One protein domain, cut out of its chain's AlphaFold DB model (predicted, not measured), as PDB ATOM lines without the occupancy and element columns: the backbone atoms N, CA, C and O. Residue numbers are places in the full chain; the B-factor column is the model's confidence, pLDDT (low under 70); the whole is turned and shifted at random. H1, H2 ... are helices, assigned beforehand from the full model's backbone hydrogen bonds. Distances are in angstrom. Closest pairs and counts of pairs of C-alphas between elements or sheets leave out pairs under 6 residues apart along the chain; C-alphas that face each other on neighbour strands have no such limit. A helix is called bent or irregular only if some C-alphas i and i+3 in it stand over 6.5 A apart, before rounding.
ATOM      1  N   THR A 353      52.005 -34.970   4.238       83.19
ATOM      2  CA  THR A 353      51.559 -36.373   4.232       83.19
ATOM      3  C   THR A 353      51.171 -36.835   2.828       83.19
ATOM      4  O   THR A 353      51.546 -37.927   2.412       83.19
ATOM      5  N   CYS A 354      50.481 -35.987   2.056       86.06
ATOM      6  CA  CYS A 354      50.114 -36.321   0.680       86.06
ATOM      7  C   CYS A 354      51.321 -36.355  -0.260       86.06
ATOM      8  O   CYS A 354      51.406 -37.253  -1.087       86.06
ATOM      9  N   VAL A 355      52.240 -35.396  -0.131       86.12
ATOM     10  CA  VAL A 355      53.451 -35.325  -0.963       86.12
ATOM     11  C   VAL A 355      54.394 -36.488  -0.650       86.12
ATOM     12  O   VAL A 355      54.917 -37.112  -1.566       86.12
ATOM     13  N   ASN A 356      54.568 -36.822   0.631       84.81
ATOM     14  CA  ASN A 356      55.375 -37.961   1.065       84.81
ATOM     15  C   ASN A 356      54.802 -39.275   0.533       84.81
ATOM     16  O   ASN A 356      55.555 -40.096   0.024       84.81
ATOM     17  N   PHE A 357      53.479 -39.458   0.591       88.62
ATOM     18  CA  PHE A 357      52.840 -40.642   0.021       88.62
ATOM     19  C   PHE A 357      52.962 -40.685  -1.506       88.62
ATOM     20  O   PHE A 357      53.251 -41.739  -2.052       88.62
ATOM     21  N   GLU A 358      52.780 -39.567  -2.215       88.38
ATOM     22  CA  GLU A 358      52.911 -39.501  -3.680       88.38
ATOM     23  C   GLU A 358      54.324 -39.898  -4.141       88.38
ATOM     24  O   GLU A 358      54.469 -40.723  -5.052       88.38
ATOM     25  N   ASN A 359      55.342 -39.380  -3.446       85.50
ATOM     26  CA  ASN A 359      56.758 -39.569  -3.762       85.50
ATOM     27  C   ASN A 359      57.368 -40.873  -3.211       85.50
ATOM     28  O   ASN A 359      58.489 -41.208  -3.586       85.50
ATOM     29  N   ALA A 360      56.665 -41.604  -2.340       85.88
ATOM     30  CA  ALA A 360      57.149 -42.854  -1.758       85.88
ATOM     31  C   ALA A 360      57.213 -44.005  -2.783       85.88
ATOM     32  O   ALA A 360      56.421 -44.074  -3.737       85.88
ATOM     33  N   SER A 361      58.146 -44.936  -2.562       88.94
ATOM     34  CA  SER A 361      58.240 -46.192  -3.316       88.94
ATOM     35  C   SER A 361      57.026 -47.101  -3.055       88.94
ATOM     36  O   SER A 361      56.250 -46.863  -2.131       88.94
ATOM     37  N   LEU A 362      56.815 -48.139  -3.874       84.19
ATOM     38  CA  LEU A 362      55.642 -49.021  -3.742       84.19
ATOM     39  C   LEU A 362      55.571 -49.710  -2.366       84.19
ATOM     40  O   LEU A 362      54.503 -49.743  -1.761       84.19
ATOM     41  N   GLU A 363      56.707 -50.161  -1.832       84.56
ATOM     42  CA  GLU A 363      56.790 -50.802  -0.511       84.56
ATOM     43  C   GLU A 363      56.552 -49.813   0.644       84.56
ATOM     44  O   GLU A 363      55.938 -50.143   1.660       84.56
ATOM     45  N   GLU A 364      57.014 -48.570   0.506       83.81
ATOM     46  CA  GLU A 364      56.773 -47.509   1.492       83.81
ATOM     47  C   GLU A 364      55.327 -47.013   1.445       83.81
ATOM     48  O   GLU A 364      54.742 -46.711   2.486       83.81
ATOM     49  N   LYS A 365      54.714 -46.989   0.256       87.31
ATOM     50  CA  LYS A 365      53.289 -46.692   0.087       87.31
ATOM     51  C   LYS A 365      52.429 -47.702   0.821       87.31
ATOM     52  O   LYS A 365      51.493 -47.285   1.485       87.31
ATOM     53  N   GLU A 366      52.742 -48.995   0.778       88.19
ATOM     54  CA  GLU A 366      51.988 -50.002   1.539       88.19
ATOM     55  C   GLU A 366      52.034 -49.744   3.051       88.19
ATOM     56  O   GLU A 366      51.002 -49.824   3.718       88.19
ATOM     57  N   LYS A 367      53.195 -49.333   3.575       87.44
ATOM     58  CA  LYS A 367      53.372 -48.990   4.997       87.44
ATOM     59  C   LYS A 367      52.646 -47.699   5.385       87.44
ATOM     60  O   LYS A 367      52.063 -47.623   6.462       87.44
ATOM     61  N   LEU A 368      52.653 -46.696   4.506       86.62
ATOM     62  CA  LEU A 368      52.048 -45.379   4.745       86.62
ATOM     63  C   LEU A 368      50.559 -45.307   4.363       86.62
ATOM     64  O   LEU A 368      49.892 -44.323   4.684       86.62
ATOM     65  N   LYS A 369      50.016 -46.334   3.695       89.81
ATOM     66  CA  LYS A 369      48.648 -46.345   3.147       89.81
ATOM     67  C   LYS A 369      47.588 -46.103   4.211       89.81
ATOM     68  O   LYS A 369      46.731 -45.245   4.034       89.81
ATOM     69  N   ALA A 370      47.678 -46.800   5.343       89.50
ATOM     70  CA  ALA A 370      46.701 -46.667   6.421       89.50
ATOM     71  C   ALA A 370      46.675 -45.246   7.020       89.50
ATOM     72  O   ALA A 370      45.606 -44.713   7.331       89.50
ATOM     73  N   GLU A 371      47.843 -44.614   7.155       86.75
ATOM     74  CA  GLU A 371      47.969 -43.246   7.660       86.75
ATOM     75  C   GLU A 371      47.476 -42.217   6.632       86.75
ATOM     76  O   GLU A 371      46.740 -41.289   6.983       86.75
ATOM     77  N   PHE A 372      47.791 -42.419   5.349       89.75
ATOM     78  CA  PHE A 372      47.299 -41.594   4.248       89.75
ATOM     79  C   PHE A 372      45.772 -41.670   4.101       89.75
ATOM     80  O   PHE A 372      45.116 -40.633   3.989       89.75
ATOM     81  N   ASP A 373      45.181 -42.862   4.184       90.38
ATOM     82  CA  ASP A 373      43.729 -43.059   4.096       90.38
ATOM     83  C   ASP A 373      42.997 -42.408   5.284       90.38
ATOM     84  O   ASP A 373      41.905 -41.853   5.142       90.38
ATOM     85  N   ASN A 374      43.594 -42.424   6.479       90.50
ATOM     86  CA  ASN A 374      43.071 -41.688   7.633       90.50
ATOM     87  C   ASN A 374      43.180 -40.163   7.431       90.50
ATOM     88  O   ASN A 374      42.227 -39.431   7.699       90.50
ATOM     89  N   HIS A 375      44.301 -39.679   6.891       89.50
ATOM     90  CA  HIS A 375      44.480 -38.270   6.540       89.50
ATOM     91  C   HIS A 375      43.439 -37.781   5.513       89.50
ATOM     92  O   HIS A 375      42.860 -36.707   5.698       89.50
ATOM     93  N   GLN A 376      43.161 -38.562   4.460       88.81
ATOM     94  CA  GLN A 376      42.148 -38.200   3.458       88.81
ATOM     95  C   GLN A 376      40.738 -38.174   4.050       88.81
ATOM     96  O   GLN A 376      40.019 -37.204   3.820       88.81
ATOM     97  N   ARG A 377      40.374 -39.153   4.890       89.81
ATOM     98  CA  ARG A 377      39.077 -39.154   5.590       89.81
ATOM     99  C   ARG A 377      38.898 -37.924   6.479       89.81
ATOM    100  O   ARG A 377      37.931 -37.190   6.319       89.81
ATOM    101  N   ARG A 378      39.884 -37.599   7.326       87.44
ATOM    102  CA  ARG A 378      39.841 -36.385   8.171       87.44
ATOM    103  C   ARG A 378      39.689 -35.105   7.345       87.44
ATOM    104  O   ARG A 378      38.993 -34.174   7.751       87.44
ATOM    105  N   LYS A 379      40.342 -35.041   6.183       87.06
ATOM    106  CA  LYS A 379      40.223 -33.919   5.243       87.06
ATOM    107  C   LYS A 379      38.818 -33.829   4.639       87.06
ATOM    108  O   LYS A 379      38.301 -32.719   4.509       87.06
ATOM    109  N   GLU A 380      38.218 -34.952   4.255       90.31
ATOM    110  CA  GLU A 380      36.836 -35.014   3.763       90.31
ATOM    111  C   GLU A 380      35.849 -34.554   4.837       90.31
ATOM    112  O   GLU A 380      35.061 -33.646   4.568       90.31
ATOM    113  N   ASP A 381      35.985 -35.048   6.067       89.69
ATOM    114  CA  ASP A 381      35.145 -34.662   7.206       89.69
ATOM    115  C   ASP A 381      35.242 -33.158   7.501       89.69
ATOM    116  O   ASP A 381      34.230 -32.464   7.639       89.69
ATOM    117  N   CYS A 382      36.461 -32.607   7.517       85.75
ATOM    118  CA  CYS A 382      36.681 -31.170   7.701       85.75
ATOM    119  C   CYS A 382      36.062 -30.336   6.569       85.75
ATOM    120  O   CYS A 382      35.497 -29.266   6.811       85.75
ATOM    121  N   ASN A 383      36.162 -30.799   5.319       86.06
ATOM    122  CA  ASN A 383      35.574 -30.105   4.175       86.06
ATOM    123  C   ASN A 383      34.044 -30.190   4.188       86.06
ATOM    124  O   ASN A 383      33.388 -29.199   3.851       86.06
ATOM    125  N   ALA A 384      33.478 -31.320   4.613       89.50
ATOM    126  CA  ALA A 384      32.044 -31.499   4.796       89.50
ATOM    127  C   ALA A 384      31.517 -30.554   5.885       89.50
ATOM    128  O   ALA A 384      30.602 -29.772   5.617       89.50
ATOM    129  N   ALA A 385      32.164 -30.516   7.055       87.88
ATOM    130  CA  ALA A 385      31.826 -29.591   8.138       87.88
ATOM    131  C   ALA A 385      31.918 -28.120   7.690       87.88
ATOM    132  O   ALA A 385      30.986 -27.343   7.885       87.88
ATOM    133  N   LYS A 386      32.991 -27.744   6.976       85.38
ATOM    134  CA  LYS A 386      33.151 -26.394   6.409       85.38
ATOM    135  C   LYS A 386      32.064 -26.048   5.390       85.38
ATOM    136  O   LYS A 386      31.666 -24.889   5.288       85.38
ATOM    137  N   SER A 387      31.617 -27.018   4.598       87.00
ATOM    138  CA  SER A 387      30.558 -26.818   3.602       87.00
ATOM    139  C   SER A 387      29.207 -26.608   4.281       87.00
ATOM    140  O   SER A 387      28.481 -25.684   3.917       87.00
ATOM    141  N   GLN A 388      28.926 -27.379   5.333       86.25
ATOM    142  CA  GLN A 388      27.752 -27.189   6.183       86.25
ATOM    143  C   GLN A 388      27.775 -25.828   6.893       86.25
ATOM    144  O   GLN A 388      26.760 -25.140   6.927       86.25
ATOM    145  N   ASP A 389      28.924 -25.384   7.409       84.94
ATOM    146  CA  ASP A 389      29.058 -24.064   8.039       84.94
ATOM    147  C   ASP A 389      28.871 -22.916   7.048       84.94
ATOM    148  O   ASP A 389      28.240 -21.917   7.383       84.94
ATOM    149  N   LYS A 390      29.357 -23.061   5.808       83.38
ATOM    150  CA  LYS A 390      29.102 -22.084   4.740       83.38
ATOM    151  C   LYS A 390      27.623 -22.001   4.372       83.38
ATOM    152  O   LYS A 390      27.126 -20.892   4.204       83.38
ATOM    153  N   ALA A 391      26.934 -23.138   4.262       86.06
ATOM    154  CA  ALA A 391      25.494 -23.168   4.004       86.06
ATOM    155  C   ALA A 391      24.721 -22.495   5.152       86.06
ATOM    156  O   ALA A 391      23.927 -21.587   4.923       86.06
ATOM    157  N   ARG A 392      25.060 -22.832   6.404       81.06
ATOM    158  CA  ARG A 392      24.466 -22.219   7.603       81.06
ATOM    159  C   ARG A 392      24.733 -20.715   7.708       81.06
ATOM    160  O   ARG A 392      23.840 -19.972   8.106       81.06
ATOM    161  N   ALA A 393      25.932 -20.260   7.346       78.69
ATOM    162  CA  ALA A 393      26.286 -18.840   7.324       78.69
ATOM    163  C   ALA A 393      25.549 -18.062   6.222       78.69
ATOM    164  O   ALA A 393      25.252 -16.886   6.407       78.69
ATOM    165  N   ALA A 394      25.238 -18.706   5.093       78.94
ATOM    166  CA  ALA A 394      24.444 -18.096   4.030       78.94
ATOM    167  C   ALA A 394      22.963 -17.940   4.427       78.94
ATOM    168  O   ALA A 394      22.333 -16.957   4.049       78.94
TER     169      ALA A 394
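This is residues 353 to 394 of the 610 residues of an uncharacterized protein of Apolygus lucorum (UniProt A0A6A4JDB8). A long helix, H2, makes nearly the whole length of the model, and a short helix, H1, folds back over its first part, so that the two form a lopsided helical hairpin. Residues 377 to 394 of H2 stand free and stick out as a long arm. The printed part has 42 residues with two named helices, H1 then H2 along the chain, and no named strand; the class is all helix. The whole is extended, with a radius of gyration of the C-alphas of 14.4 A, and its C-alphas span 46 by 15 by 9 A.

H2 is residues 362 to 394, 44.6 A from first to last C-alpha. C-alpha 362 is at (55.642, -49.021, -3.742) and C-alpha 394 at (24.444, -18.096, 4.030). H2 has a kink of 55 degrees near residue 369 and is irregular: C-alphas 367 and 370 are 7.2 A apart. H1 is residues 353 to 359, beginning with C-alpha 353 at (51.559, -36.373, 4.232).

H2 touches H1 with residues 365 to 375 alone. Their closest C-alphas, those of Lys 365 and Phe 357, are 6.1 A apart. The two helices form a hairpin and run opposite ways at a steep tilt of 44 degrees. Every O i to N i+4 pair of H1 is within hydrogen-bond range, and 27 of 29 are in H2.

The outline is a rod. The two C-alphas farthest apart, those of Glu 363 and Ala 394, are 46.2 A from each other. The link from H1 to H2, two residues, is tight. The printed part has no cut. Its mean pLDDT is 86.7, and no printed residue is under 70.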